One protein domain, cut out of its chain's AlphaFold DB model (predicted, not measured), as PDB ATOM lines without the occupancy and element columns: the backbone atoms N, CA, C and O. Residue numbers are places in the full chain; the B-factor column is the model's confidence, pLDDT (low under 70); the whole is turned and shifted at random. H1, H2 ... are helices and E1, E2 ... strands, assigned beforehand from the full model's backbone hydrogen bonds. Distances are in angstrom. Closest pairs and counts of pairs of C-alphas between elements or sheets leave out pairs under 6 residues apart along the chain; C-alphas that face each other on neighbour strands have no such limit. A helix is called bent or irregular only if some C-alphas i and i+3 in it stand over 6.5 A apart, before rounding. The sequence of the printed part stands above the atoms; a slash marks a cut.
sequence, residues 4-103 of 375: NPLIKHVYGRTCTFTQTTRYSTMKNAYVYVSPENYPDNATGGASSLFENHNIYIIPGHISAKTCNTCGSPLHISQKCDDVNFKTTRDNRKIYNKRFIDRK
ATOM      1  N   ASN A   4     -89.134   1.928  47.442       83.56
ATOM      2  CA  ASN A   4     -89.132   1.203  46.176       83.56
ATOM      3  C   ASN A   4     -87.733   0.781  45.704       83.56
ATOM      4  O   ASN A   4     -87.618  -0.347  45.219       83.56
ATOM      5  N   PRO A   5     -86.666   1.599  45.837       87.31
ATOM      6  CA  PRO A   5     -85.322   1.176  45.451       87.31
ATOM      7  C   PRO A   5     -84.844  -0.035  46.257       87.31
ATOM      8  O   PRO A   5     -84.362  -1.002  45.673       87.31
ATOM      9  N   LEU A   6     -85.069  -0.030  47.575       85.75
ATOM     10  CA  LEU A   6     -84.708  -1.139  48.460       85.75
ATOM     11  C   LEU A   6     -85.509  -2.405  48.132       85.75
ATOM     12  O   LEU A   6     -84.931  -3.479  48.021       85.75
ATOM     13  N   ILE A   7     -86.829  -2.279  47.951       86.56
ATOM     14  CA  ILE A   7     -87.720  -3.410  47.645       86.56
ATOM     15  C   ILE A   7     -87.318  -4.076  46.324       86.56
ATOM     16  O   ILE A   7     -87.220  -5.301  46.263       86.56
ATOM     17  N   LYS A   8     -87.020  -3.276  45.290       87.00
ATOM     18  CA  LYS A   8     -86.525  -3.781  44.002       87.00
ATOM     19  C   LYS A   8     -85.164  -4.458  44.140       87.00
ATOM     20  O   LYS A   8     -84.957  -5.508  43.542       87.00
ATOM     21  N   HIS A   9     -84.266  -3.883  44.940       85.62
ATOM     22  CA  HIS A   9     -82.922  -4.414  45.172       85.62
ATOM     23  C   HIS A   9     -82.937  -5.802  45.823       85.62
ATOM     24  O   HIS A   9     -82.145  -6.667  45.464       85.62
ATOM     25  N   VAL A  10     -83.867  -6.036  46.753       85.88
ATOM     26  CA  VAL A  10     -84.042  -7.341  47.415       85.88
ATOM     27  C   VAL A  10     -85.034  -8.260  46.693       85.88
ATOM     28  O   VAL A  10     -85.428  -9.276  47.257       85.88
ATOM     29  N   TYR A  11     -85.459  -7.914  45.471       84.31
ATOM     30  CA  TYR A  11     -86.454  -8.657  44.680       84.31
ATOM     31  C   TYR A  11     -87.756  -8.963  45.454       84.31
ATOM     32  O   TYR A  11     -88.413  -9.986  45.247       84.31
ATOM     33  N   GLY A  12     -88.136  -8.063  46.363       84.38
ATOM     34  CA  GLY A  12     -89.349  -8.155  47.167       84.38
ATOM     35  C   GLY A  12     -90.573  -7.584  46.454       84.38
ATOM     36  O   GLY A  12     -90.467  -6.756  45.551       84.38
ATOM     37  N   ARG A  13     -91.765  -7.981  46.907       85.38
ATOM     38  CA  ARG A  13     -93.022  -7.275  46.608       85.38
ATOM     39  C   ARG A  13     -93.262  -6.146  47.599       85.38
ATOM     40  O   ARG A  13     -93.657  -5.051  47.210       85.38
ATOM     41  N   THR A  14     -93.015  -6.412  48.876       85.81
ATOM     42  CA  THR A  14     -93.148  -5.434  49.959       85.81
ATOM     43  C   THR A  14     -92.060  -5.656  51.007       85.81
ATOM     44  O   THR A  14     -91.466  -6.733  51.094       85.81
ATOM     45  N   CYS A  15     -91.778  -4.615  51.789       86.31
ATOM     46  CA  CYS A  15     -90.802  -4.639  52.873       86.31
ATOM     47  C   CYS A  15     -91.385  -3.919  54.094       86.31
ATOM     48  O   CYS A  15     -91.846  -2.779  53.986       86.31
ATOM     49  N   THR A  16     -91.362  -4.582  55.248       85.81
ATOM     50  CA  THR A  16     -91.915  -4.069  56.503       85.81
ATOM     51  C   THR A  16     -90.847  -4.108  57.581       85.81
ATOM     52  O   THR A  16     -90.434  -5.176  58.021       85.81
ATOM     53  N   PHE A  17     -90.407  -2.935  58.032       85.06
ATOM     54  CA  PHE A  17     -89.464  -2.834  59.141       85.06
ATOM     55  C   PHE A  17     -90.132  -3.198  60.461       85.06
ATOM     56  O   PHE A  17     -91.226  -2.720  60.767       85.06
ATOM     57  N   THR A  18     -89.446  -4.001  61.269       83.25
ATOM     58  CA  THR A  18     -89.889  -4.283  62.631       83.25
ATOM     59  C   THR A  18     -89.605  -3.088  63.529       83.25
ATOM     60  O   THR A  18     -88.747  -2.242  63.246       83.25
ATOM     61  N   GLN A  19     -90.306  -3.026  64.660       76.06
ATOM     62  CA  GLN A  19     -89.979  -2.048  65.680       76.06
ATOM     63  C   GLN A  19     -88.550  -2.295  66.172       76.06
ATOM     64  O   GLN A  19     -88.187  -3.395  66.582       76.06
ATOM     65  N   THR A  20     -87.711  -1.268  66.079       69.56
ATOM     66  CA  THR A  20     -86.336  -1.326  66.575       69.56
ATOM     67  C   THR A  20     -86.284  -0.826  68.004       69.56
ATOM     68  O   THR A  20     -86.878   0.206  68.320       69.56
ATOM     69  N   THR A  21     -85.515  -1.498  68.855       66.50
ATOM     70  CA  THR A  21     -85.240  -1.001  70.206       66.50
ATOM     71  C   THR A  21     -84.340   0.236  70.150       66.50
ATOM     72  O   THR A  21     -83.525   0.396  69.238       66.50
ATOM     73  N   ARG A  22     -84.423   1.101  71.171       61.22
ATOM     74  CA  ARG A  22     -83.601   2.327  71.313       61.22
ATOM     75  C   ARG A  22     -82.082   2.092  71.386       61.22
ATOM     76  O   ARG A  22     -81.313   3.050  71.501       61.22
ATOM     77  N   TYR A  23     -81.662   0.831  71.411       60.50
ATOM     78  CA  TYR A  23     -80.280   0.385  71.556       60.50
ATOM     79  C   TYR A  23     -79.765  -0.381  70.330       60.50
ATOM     80  O   TYR A  23     -78.602  -0.769  70.322       60.50
ATOM     81  N   SER A  24     -80.601  -0.611  69.313       65.62
ATOM     82  CA  SER A  24     -80.198  -1.350  68.119       65.62
ATOM     83  C   SER A  24     -79.467  -0.444  67.126       65.62
ATOM     84  O   SER A  24     -79.949   0.638  66.791       65.62
ATOM     85  N   THR A  25     -78.311  -0.896  66.642       71.81
ATOM     86  CA  THR A  25     -77.536  -0.254  65.564       71.81
ATOM     87  C   THR A  25     -77.852  -0.843  64.186       71.81
ATOM     88  O   THR A  25     -77.222  -0.478  63.197       71.81
ATOM     89  N   MET A  26     -78.850  -1.727  64.111       77.81
ATOM     90  CA  MET A  26     -79.332  -2.378  62.895       77.81
ATOM     91  C   MET A  26     -80.850  -2.215  62.760       77.81
ATOM     92  O   MET A  26     -81.550  -1.850  63.710       77.81
ATOM     93  N   LYS A  27     -81.378  -2.488  61.566       83.00
ATOM     94  CA  LYS A  27     -82.821  -2.560  61.323       83.00
ATOM     95  C   LYS A  27     -83.165  -3.918  60.740       83.00
ATOM     96  O   LYS A  27     -82.568  -4.320  59.749       83.00
ATOM     97  N   ASN A  28     -84.162  -4.566  61.330       85.62
ATOM     98  CA  ASN A  28     -84.724  -5.797  60.796       85.62
ATOM     99  C   ASN A  28     -85.975  -5.460  59.986       85.62
ATOM    100  O   ASN A  28     -86.723  -4.537  60.328       85.62
ATOM    101  N   ALA A  29     -86.195  -6.207  58.912       88.06
ATOM    102  CA  ALA A  29     -87.384  -6.079  58.091       88.06
ATOM    103  C   ALA A  29     -87.828  -7.443  57.571       88.06
ATOM    104  O   ALA A  29     -86.998  -8.301  57.277       88.06
ATOM    105  N   TYR A  30     -89.138  -7.607  57.427       89.19
ATOM    106  CA  TYR A  30     -89.733  -8.711  56.693       89.19
ATOM    107  C   TYR A  30     -89.903  -8.306  55.236       89.19
ATOM    108  O   TYR A  30     -90.479  -7.259  54.937       89.19
ATOM    109  N   VAL A  31     -89.391  -9.138  54.337       87.81
ATOM    110  CA  VAL A  31     -89.559  -8.978  52.894       87.81
ATOM    111  C   VAL A  31     -90.529 -10.047  52.424       87.81
ATOM    112  O   VAL A  31     -90.286 -11.235  52.622       87.81
ATOM    113  N   TYR A  32     -91.621  -9.624  51.798       86.44
ATOM    114  CA  TYR A  32     -92.588 -10.546  51.215       86.44
ATOM    115  C   TYR A  32     -92.250 -10.755  49.745       86.44
ATOM    116  O   TYR A  32     -92.093  -9.792  48.992       86.44
ATOM    117  N   VAL A  33     -92.164 -12.014  49.333       84.12
ATOM    118  CA  VAL A  33     -91.872 -12.433  47.958       84.12
ATOM    119  C   VAL A  33     -93.012 -13.300  47.426       84.12
ATOM    120  O   VAL A  33     -93.803 -13.846  48.194       84.12
ATOM    121  N   SER A  34     -93.129 -13.412  46.102       80.00
ATOM    122  CA  SER A  34     -94.020 -14.404  45.484       80.00
ATOM    123  C   SER A  34     -93.585 -15.819  45.898       80.00
ATOM    124  O   SER A  34     -92.377 -16.042  45.964       80.00
ATOM    125  N   PRO A  35     -94.505 -16.787  46.070       78.12
ATOM    126  CA  PRO A  35     -94.138 -18.184  46.327       78.12
ATOM    127  C   PRO A  35     -93.168 -18.750  45.280       78.12
ATOM    128  O   PRO A  35     -92.183 -19.383  45.626       78.12
ATOM    129  N   GLU A  36     -93.361 -18.401  44.007       76.12
ATOM    130  CA  GLU A  36     -92.465 -18.763  42.892       76.12
ATOM    131  C   GLU A  36     -91.015 -18.271  43.068       76.12
ATOM    132  O   GLU A  36     -90.089 -18.824  42.480       76.12
ATOM    133  N   ASN A  37     -90.811 -17.227  43.876       70.31
ATOM    134  CA  ASN A  37     -89.515 -16.612  44.154       70.31
ATOM    135  C   ASN A  37     -88.963 -17.001  45.535       70.31
ATOM    136  O   ASN A  37     -87.924 -16.476  45.934       70.31
ATOM    137  N   TYR A  38     -89.636 -17.893  46.268       76.19
ATOM    138  CA  TYR A  38     -89.172 -18.412  47.549       76.19
ATOM    139  C   TYR A  38     -88.782 -19.890  47.397       76.19
ATOM    140  O   TYR A  38     -89.641 -20.727  47.149       76.19
ATOM    141  N   PRO A  39     -87.495 -20.242  47.508       69.69
ATOM    142  CA  PRO A  39     -87.045 -21.620  47.378       69.69
ATOM    143  C   PRO A  39     -87.390 -22.405  48.650       69.69
ATOM    144  O   PRO A  39     -86.937 -22.066  49.745       69.69
ATOM    145  N   ASP A  40     -88.124 -23.504  48.501       68.56
ATOM    146  CA  ASP A  40     -88.489 -24.381  49.625       68.56
ATOM    147  C   ASP A  40     -87.267 -25.038  50.298       68.56
ATOM    148  O   ASP A  40     -87.341 -25.501  51.433       68.56
ATOM    149  N   ASN A  41     -86.124 -25.067  49.608       70.81
ATOM    150  CA  ASN A  41     -84.887 -25.723  50.029       70.81
ATOM    151  C   ASN A  41     -83.732 -24.754  50.347       70.81
ATOM    152  O   ASN A  41     -82.576 -25.183  50.363       70.81
ATOM    153  N   ALA A  42     -83.990 -23.463  50.583       71.31
ATOM    154  CA  ALA A  42     -82.908 -22.547  50.950       71.31
ATOM    155  C   ALA A  42     -82.333 -22.880  52.330       71.31
ATOM    156  O   ALA A  42     -82.981 -22.668  53.342       71.31
ATOM    157  N   THR A  43     -81.082 -23.333  52.374       69.56
ATOM    158  CA  THR A  43     -80.364 -23.664  53.618       69.56
ATOM    159  C   THR A  43     -79.483 -22.528  54.145       69.56
ATOM    160  O   THR A  43     -78.940 -22.633  55.244       69.56
ATOM    161  N   GLY A  44     -79.308 -21.457  53.368       76.94
ATOM    162  CA  GLY A  44     -78.419 -20.336  53.673       76.94
ATOM    163  C   GLY A  44     -79.108 -18.979  53.551       76.94
ATOM    164  O   GLY A  44     -80.268 -18.883  53.152       76.94
ATOM    165  N   GLY A  45     -78.379 -17.928  53.913       83.94
ATOM    166  CA  GLY A  45     -78.783 -16.548  53.663       83.94
ATOM    167  C   GLY A  45     -78.041 -15.960  52.468       83.94
ATOM    168  O   GLY A  45     -77.130 -16.579  51.921       83.94
ATOM    169  N   ALA A  46     -78.408 -14.745  52.086       85.00
ATOM    170  CA  ALA A  46     -77.700 -13.979  51.072       85.00
ATOM    171  C   ALA A  46     -77.370 -12.576  51.572       85.00
ATOM    172  O   ALA A  46     -78.100 -12.008  52.385       85.00
ATOM    173  N   SER A  47     -76.246 -12.022  51.132       87.62
ATOM    174  CA  SER A  47     -75.809 -10.682  51.514       87.62
ATOM    175  C   SER A  47     -75.703  -9.771  50.301       87.62
ATOM    176  O   SER A  47     -75.425 -10.208  49.188       87.62
ATOM    177  N   SER A  48     -75.938  -8.480  50.509       85.94
ATOM    178  CA  SER A  48     -75.770  -7.477  49.464       85.94
ATOM    179  C   SER A  48     -75.397  -6.131  50.051       85.94
ATOM    180  O   SER A  48     -75.823  -5.784  51.147       85.94
ATOM    181  N   LEU A  49     -74.668  -5.331  49.279       87.62
ATOM    182  CA  LEU A  49     -74.476  -3.916  49.568       87.62
ATOM    183  C   LEU A  49     -75.611  -3.096  48.934       87.62
ATOM    184  O   LEU A  49     -75.968  -3.340  47.782       87.62
ATOM    185  N   PHE A  50     -76.161  -2.132  49.669       86.50
ATOM    186  CA  PHE A  50     -77.153  -1.168  49.183       86.50
ATOM    187  C   PHE A  50     -76.900   0.189  49.840       86.50
ATOM    188  O   PHE A  50     -76.868   0.278  51.064       86.50
ATOM    189  N   GLU A  51     -76.679   1.241  49.048       85.31
ATOM    190  CA  GLU A  51     -76.372   2.596  49.550       85.31
ATOM    191  C   GLU A  51     -75.284   2.610  50.649       85.31
ATOM    192  O   GLU A  51     -75.433   3.263  51.676       85.31
ATOM    193  N   ASN A  52     -74.196   1.853  50.460       82.38
ATOM    194  CA  ASN A  52     -73.096   1.662  51.426       82.38
ATOM    195  C   ASN A  52     -73.471   0.948  52.743       82.38
ATOM    196  O   ASN A  52     -72.668   0.916  53.675       82.38
ATOM    197  N   HIS A  53     -74.653   0.338  52.818       83.06
ATOM    198  CA  HIS A  53     -75.089  -0.486  53.942       83.06
ATOM    199  C   HIS A  53     -75.084  -1.965  53.556       83.06
ATOM    200  O   HIS A  53     -75.513  -2.340  52.464       83.06
ATOM    201  N   ASN A  54     -74.618  -2.814  54.471       87.19
ATOM    202  CA  ASN A  54     -74.694  -4.261  54.305       87.19
ATOM    203  C   ASN A  54     -76.099  -4.748  54.665       87.19
ATOM    204  O   ASN A  54     -76.584  -4.517  55.772       87.19
ATOM    205  N   ILE A  55     -76.728  -5.449  53.731       90.19
ATOM    206  CA  ILE A  55     -78.005  -6.133  53.893       90.19
ATOM    207  C   ILE A  55     -77.723  -7.627  53.999       90.19
ATOM    208  O   ILE A  55     -76.977  -8.183  53.194       90.19
ATOM    209  N   TYR A  56     -78.362  -8.276  54.968       89.31
ATOM    210  CA  TYR A  56     -78.383  -9.727  55.108       89.31
ATOM    211  C   TYR A  56     -79.832 -10.203  55.007       89.31
ATOM    212  O   TYR A  56     -80.702  -9.715  55.726       89.31
ATOM    213  N   ILE A  57     -80.085 -11.138  54.099       88.88
ATOM    214  CA  ILE A  57     -81.396 -11.711  53.803       88.88
ATOM    215  C   ILE A  57     -81.357 -13.170  54.233       88.88
ATOM    216  O   ILE A  57     -80.463 -13.916  53.836       88.88
ATOM    217  N   ILE A  58     -82.307 -13.571  55.068       87.31
ATOM    218  CA  ILE A  58     -82.378 -14.918  55.633       87.31
ATOM    219  C   ILE A  58     -83.784 -15.461  55.348       87.31
ATOM    220  O   ILE A  58     -84.754 -14.722  55.542       87.31
ATOM    221  N   PRO A  59     -83.922 -16.716  54.880       86.44
ATOM    222  CA  PRO A  59     -85.225 -17.352  54.721       86.44
ATOM    223  C   PRO A  59     -85.996 -17.367  56.043       86.44
ATOM    224  O   PRO A  59     -85.425 -17.667  57.089       86.44
ATOM    225  N   GLY A  60     -87.306 -17.111  56.004       80.94
ATOM    226  CA  GLY A  60     -88.128 -17.010  57.219       80.94
ATOM    227  C   GLY A  60     -88.192 -18.298  58.049       80.94
ATOM    228  O   GLY A  60     -88.450 -18.246  59.247       80.94
ATOM    229  N   HIS A  61     -87.915 -19.450  57.435       79.88
ATOM    230  CA  HIS A  61     -87.864 -20.742  58.121       79.88
ATOM    231  C   HIS A  61     -86.523 -21.007  58.838       79.88
ATOM    232  O   HIS A  61     -86.417 -21.955  59.616       79.88
ATOM    233  N   ILE A  62     -85.497 -20.176  58.605       80.81
ATOM    234  CA  ILE A  62     -84.194 -20.274  59.270       80.81
ATOM    235  C   ILE A  62     -84.151 -19.297  60.445       80.81
ATOM    236  O   ILE A  62     -84.152 -18.080  60.276       80.81
ATOM    237  N   SER A  63     -84.017 -19.838  61.657       75.62
ATOM    238  CA  SER A  63     -83.685 -19.048  62.844       75.62
ATOM    239  C   SER A  63     -82.166 -18.903  62.946       75.62
ATOM    240  O   SER A  63     -81.473 -19.846  63.330       75.62
ATOM    241  N   ALA A  64     -81.646 -17.737  62.559       75.56
ATOM    242  CA  ALA A  64     -80.231 -17.397  62.670       75.56
ATOM    243  C   ALA A  64     -80.026 -16.279  63.695       75.56
ATOM    244  O   ALA A  64     -80.731 -15.267  63.688       75.56
ATOM    245  N   LYS A  65     -79.027 -16.442  64.564       80.31
ATOM    246  CA  LYS A  65     -78.623 -15.379  65.487       80.31
ATOM    247  C   LYS A  65     -77.803 -14.342  64.729       80.31
ATOM    248  O   LYS A  65     -76.751 -14.652  64.179       80.31
ATOM    249  N   THR A  66     -78.267 -13.100  64.735       82.25
ATOM    250  CA  THR A  66     -77.558 -11.968  64.132       82.25
ATOM    251  C   THR A  66     -76.750 -11.203  65.172       82.25
ATOM    252  O   THR A  66     -77.168 -11.038  66.319       82.25
ATOM    253  N   CYS A  67     -75.607 -10.668  64.760       81.81
ATOM    254  CA  CYS A  67     -74.840  -9.707  65.532       81.81
ATOM    255  C   CYS A  67     -75.677  -8.448  65.793       81.81
ATOM    256  O   CYS A  67     -76.022  -7.733  64.859       81.81
ATOM    257  N   ASN A  68     -75.938  -8.118  67.060       75.75
ATOM    258  CA  ASN A  68     -76.722  -6.925  67.415       75.75
ATOM    259  C   ASN A  68     -76.043  -5.600  67.029       75.75
ATOM    260  O   ASN A  68     -76.698  -4.561  67.042       75.75
ATOM    261  N   THR A  69     -74.743  -5.637  66.723       74.56
ATOM    262  CA  THR A  69     -73.953  -4.462  66.352       74.56
ATOM    263  C   THR A  69     -74.031  -4.178  64.852       74.56
ATOM    264  O   THR A  69     -74.414  -3.084  64.450       74.56
ATOM    265  N   CYS A  70     -73.673  -5.152  64.013       78.50
ATOM    266  CA  CYS A  70     -73.581  -4.951  62.562       78.50
ATOM    267  C   CYS A  70     -74.681  -5.663  61.759       78.50
ATOM    268  O   CYS A  70     -74.687  -5.582  60.535       78.50
ATOM    269  N   GLY A  71     -75.575  -6.404  62.415       79.00
ATOM    270  CA  GLY A  71     -76.621  -7.196  61.762       79.00
ATOM    271  C   GLY A  71     -76.146  -8.464  61.067       79.00
ATOM    272  O   GLY A  71     -76.973  -9.218  60.564       79.00
ATOM    273  N   SER A  72     -74.842  -8.749  61.063       84.25
ATOM    274  CA  SER A  72     -74.308  -9.935  60.395       84.25
ATOM    275  C   SER A  72     -74.722 -11.231  61.104       84.25
ATOM    276  O   SER A  72     -74.470 -11.370  62.301       84.25
ATOM    277  N   PRO A  73     -75.276 -12.222  60.388       83.31
ATOM    278  CA  PRO A  73     -75.553 -13.565  60.911       83.31
ATOM    279  C   PRO A  73     -74.326 -14.491  60.926       83.31
ATOM    280  O   PRO A  73     -74.469 -15.687  61.165       83.31
ATOM    281  N   LEU A  74     -73.130 -13.968  60.623       83.12
ATOM    282  CA  LEU A  74     -71.884 -14.742  60.546       83.12
ATOM    283  C   LEU A  74     -71.117 -14.791  61.874       83.12
ATOM    284  O   LEU A  74     -70.169 -15.559  62.020       83.12
ATOM    285  N   HIS A  75     -71.468 -13.927  62.828       81.38
ATOM    286  CA  HIS A  75     -70.790 -13.840  64.115       81.38
ATOM    287  C   HIS A  75     -71.716 -13.304  65.209       81.38
ATOM    288  O   HIS A  75     -72.710 -12.631  64.953       81.38
ATOM    289  N   ILE A  76     -71.341 -13.560  66.463       79.81
ATOM    290  CA  ILE A  76     -71.975 -12.968  67.645       79.81
ATOM    291  C   ILE A  76     -71.325 -11.623  67.998       79.81
ATOM    292  O   ILE A  76     -70.138 -11.422  67.744       79.81
ATOM    293  N   SER A  77     -72.053 -10.729  68.674       75.00
ATOM    294  CA  SER A  77     -71.613  -9.349  68.970       75.00
ATOM    295  C   SER A  77     -70.259  -9.217  69.686       75.00
ATOM    296  O   SER A  77     -69.600  -8.183  69.592       75.00
ATOM    297  N   GLN A  78     -69.827 -10.255  70.407       73.81
ATOM    298  CA  GLN A  78     -68.530 -10.297  71.092       73.81
ATOM    299  C   GLN A  78     -67.349 -10.326  70.108       73.81
ATOM    300  O   GLN A  78     -66.310  -9.725  70.374       73.81
ATOM    301  N   LYS A  79     -67.530 -10.986  68.958       76.06
ATOM    302  CA  LYS A  79     -66.533 -11.149  67.891       76.06
ATOM    303  C   LYS A  79     -66.755 -10.166  66.734       76.06
ATOM    304  O   LYS A  79     -66.360 -10.449  65.615       76.06
ATOM    305  N   CYS A  80     -67.452  -9.058  66.983       76.62
ATOM    306  CA  CYS A  80     -67.667  -8.042  65.960       76.62
ATOM    307  C   CYS A  80     -66.431  -7.138  65.842       76.62
ATOM    308  O   CYS A  80     -65.873  -6.702  66.858       76.62
ATOM    309  N   ASP A  81     -66.043  -6.868  64.596       72.06
ATOM    310  CA  ASP A  81     -64.897  -6.028  64.224       72.06
ATOM    311  C   ASP A  81     -65.262  -4.541  64.102       72.06
ATOM    312  O   ASP A  81     -64.420  -3.725  63.729       72.06
ATOM    313  N   ASP A  82     -66.510  -4.157  64.406       70.69
ATOM    314  CA  ASP A  82     -66.892  -2.745  64.427       70.69
ATOM    315  C   ASP A  82     -66.009  -2.004  65.439       70.69
ATOM    316  O   ASP A  82     -65.897  -2.412  66.590       70.69
ATOM    317  N   VAL A  83     -65.370  -0.923  64.997       66.44
ATOM    318  CA  VAL A  83     -64.433  -0.105  65.780       66.44
ATOM    319  C   VAL A  83     -65.135   0.890  66.708       66.44
ATOM    320  O   VAL A  83     -64.504   1.471  67.587       66.44
ATOM    321  N   ASN A  84     -66.451   1.072  66.571       68.88
ATOM    322  CA  ASN A  84     -67.212   2.040  67.357       68.88
ATOM    323  C   ASN A  84     -67.686   1.471  68.707       68.88
ATOM    324  O   ASN A  84     -68.886   1.487  68.989       68.88
ATOM    325  N   PHE A  85     -66.773   0.988  69.559       67.56
ATOM    326  CA  PHE A  85     -67.088   0.555  70.930       67.56
ATOM    327  C   PHE A  85     -66.171   1.143  71.999       67.56
ATOM    328  O   PHE A  85     -65.039   1.542  71.750       67.56
ATOM    329  N   LYS A  86     -66.680   1.150  73.232       69.12
ATOM    330  CA  LYS A  86     -65.933   1.360  74.470       69.12
ATOM    331  C   LYS A  86     -65.821   0.027  75.204       69.12
ATOM    332  O   LYS A  86     -66.800  -0.708  75.288       69.12
ATOM    333  N   THR A  87     -64.652  -0.291  75.744       72.75
ATOM    334  CA  THR A  87     -64.447  -1.510  76.543       72.75
ATOM    335  C   THR A  87     -64.672  -1.196  78.020       72.75
ATOM    336  O   THR A  87     -64.096  -0.237  78.534       72.75
ATOM    337  N   THR A  88     -65.514  -1.964  78.716       69.75
ATOM    338  CA  THR A  88     -65.640  -1.864  80.182       69.75
ATOM    339  C   THR A  88     -64.478  -2.554  80.893       69.75
ATOM    340  O   THR A  88     -63.722  -3.307  80.283       69.75
ATOM    341  N   ARG A  89     -64.351  -2.333  82.210       69.00
ATOM    342  CA  ARG A  89     -63.329  -2.976  83.060       69.00
ATOM    343  C   ARG A  89     -63.341  -4.512  82.979       69.00
ATOM    344  O   ARG A  89     -62.290  -5.117  83.121       69.00
ATOM    345  N   ASP A  90     -64.486  -5.114  82.652       78.88
ATOM    346  CA  ASP A  90     -64.655  -6.566  82.478       78.88
ATOM    347  C   ASP A  90     -64.382  -7.056  81.038       78.88
ATOM    348  O   ASP A  90     -64.858  -8.116  80.635       78.88
ATOM    349  N   ASN A  91     -63.677  -6.273  80.213       72.25
ATOM    350  CA  ASN A  91     -63.407  -6.557  78.795       72.25
ATOM    351  C   ASN A  91     -64.657  -6.717  77.903       72.25
ATOM    352  O   ASN A  91     -64.575  -7.230  76.782       72.25
ATOM    353  N   ARG A  92     -65.829  -6.246  78.346       71.00
ATOM    354  CA  ARG A  92     -67.044  -6.246  77.523       71.00
ATOM    355  C   ARG A  92     -67.043  -5.033  76.589       71.00
ATOM    356  O   ARG A  92     -66.896  -3.897  77.031       71.00
ATOM    357  N   LYS A  93     -67.258  -5.271  75.292       70.31
ATOM    358  CA  LYS A  93     -67.417  -4.218  74.277       70.31
ATOM    359  C   LYS A  93     -68.829  -3.610  74.347       70.31
ATOM    360  O   LYS A  93     -69.817  -4.333  74.224       70.31
ATOM    361  N   ILE A  94     -68.924  -2.293  74.530       67.50
ATOM    362  CA  ILE A  94     -70.157  -1.490  74.472       67.50
ATOM    363  C   ILE A  94     -70.099  -0.614  73.223       67.50
ATOM    364  O   ILE A  94     -69.335   0.346  73.174       67.50
ATOM    365  N   TYR A  95     -70.907  -0.926  72.216       66.00
ATOM    366  CA  TYR A  95     -70.925  -0.186  70.954       66.00
ATOM    367  C   TYR A  95     -71.686   1.144  71.084       66.00
ATOM    368  O   TYR A  95     -72.725   1.217  71.744       66.00
ATOM    369  N   ASN A  96     -71.162   2.202  70.460       62.47
ATOM    370  CA  ASN A  96     -71.788   3.522  70.431       62.47
ATOM    371  C   ASN A  96     -73.027   3.500  69.524       62.47
ATOM    372  O   ASN A  96     -73.025   2.896  68.450       62.47
ATOM    373  N   LYS A  97     -74.085   4.206  69.937       61.03
ATOM    374  CA  LYS A  97     -75.300   4.354  69.127       61.03
ATOM    375  C   LYS A  97     -74.982   5.150  67.864       61.03
ATOM    376  O   LYS A  97     -74.457   6.257  67.953       61.03
ATOM    377  N   ARG A  98     -75.352   4.614  66.701       59.62
ATOM    378  CA  ARG A  98     -75.379   5.365  65.443       59.62
ATOM    379  C   ARG A  98     -76.799   5.876  65.248       59.62
ATOM    380  O   ARG A  98     -77.720   5.086  65.051       59.62
ATOM    381  N   PHE A  99     -76.991   7.182  65.368       55.34
ATOM    382  CA  PHE A  99     -78.264   7.790  65.012       55.34
ATOM    383  C   PHE A  99     -78.316   7.908  63.492       55.34
ATOM    384  O   PHE A  99     -77.378   8.395  62.871       55.34
ATOM    385  N   ILE A 100     -79.390   7.401  62.891       57.72
ATOM    386  CA  ILE A 100     -79.674   7.678  61.485       57.72
ATOM    387  C   ILE A 100     -80.187   9.111  61.444       57.72
ATOM    388  O   ILE A 100     -81.233   9.384  62.045       57.72
ATOM    389  N   ASP A 101     -79.475   9.990  60.740       52.16
ATOM    390  CA  ASP A 101     -79.945  11.341  60.458       52.16
ATOM    391  C   ASP A 101     -81.256  11.239  59.681       52.16
ATOM    392  O   ASP A 101     -81.308  10.949  58.482       52.16
ATOM    393  N   ARG A 102     -82.361  11.433  60.399       53.59
ATOM    394  CA  ARG A 102     -83.659  11.615  59.770       53.59
ATOM    395  C   ARG A 102     -83.587  12.983  59.115       53.59
ATOM    396  O   ARG A 102     -83.689  13.988  59.810       53.59
ATOM    397  N   LYS A 103     -83.413  13.023  57.790       55.56
ATOM    398  CA  LYS A 103     -83.766  14.223  57.022       55.56
ATOM    399  C   LYS A 103     -85.165  14.644  57.488       55.56
ATOM    400  O   LYS A 103     -86.019  13.778  57.674       55.56
TER     401      LYS A 103
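AT A GLANCE: This is residues 4 to 103 of the 375 residues of an uncharacterized protein of Rhizophagus irregularis (UniProt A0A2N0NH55). With little regular structure, three separate two-stranded hairpins are strung along a mostly loop chain, short helix H1 near E1 and E3, and E5 and E6 far out at one end. The 100 printed residues run H1 E1 E2 E3 E4 E5 E6, mostly strand, with 31 in named elements; each sheet is antiparallel. The whole is only just loose, close to compact: radius of gyration of the C-alphas 15.4 A, spans 52 by 36 by 22 A.

HOW THE PARTS SIT: H1, residues 4 to 9, has every O i to N i+4 pair within hydrogen-bond range. E1, residues 14 to 17, and E2, residues 29 to 32, form an antiparallel hairpin, with N 16 and O 30 at 2.8 A. The closest C-alphas of H1 and E1 are Ile 7 and Cys 15, 6.2 A. Hairpin E3, residues 45 to 50, and E4, residues 53 to 57, has N 48 and O 55 at 2.9 A. Hairpin E5, residues 85 to 87, and E6, residues 93 to 95, has N 86 and O 94 at 2.8 A. E4 and E5 are apart.

IN THESE COORDINATES: H1 begins at C-alpha 4 (-89.132, 1.203, 46.176). E3 is 16.1 A long. E6 ends at C-alpha 95 (-70.925, -0.186, 70.954).

THE WHOLE: The printed part has no cut. Links E1 to E2, E2 to E3 and E4 to E5 are long. Among residues with pLDDT under 70 are 94 to 103.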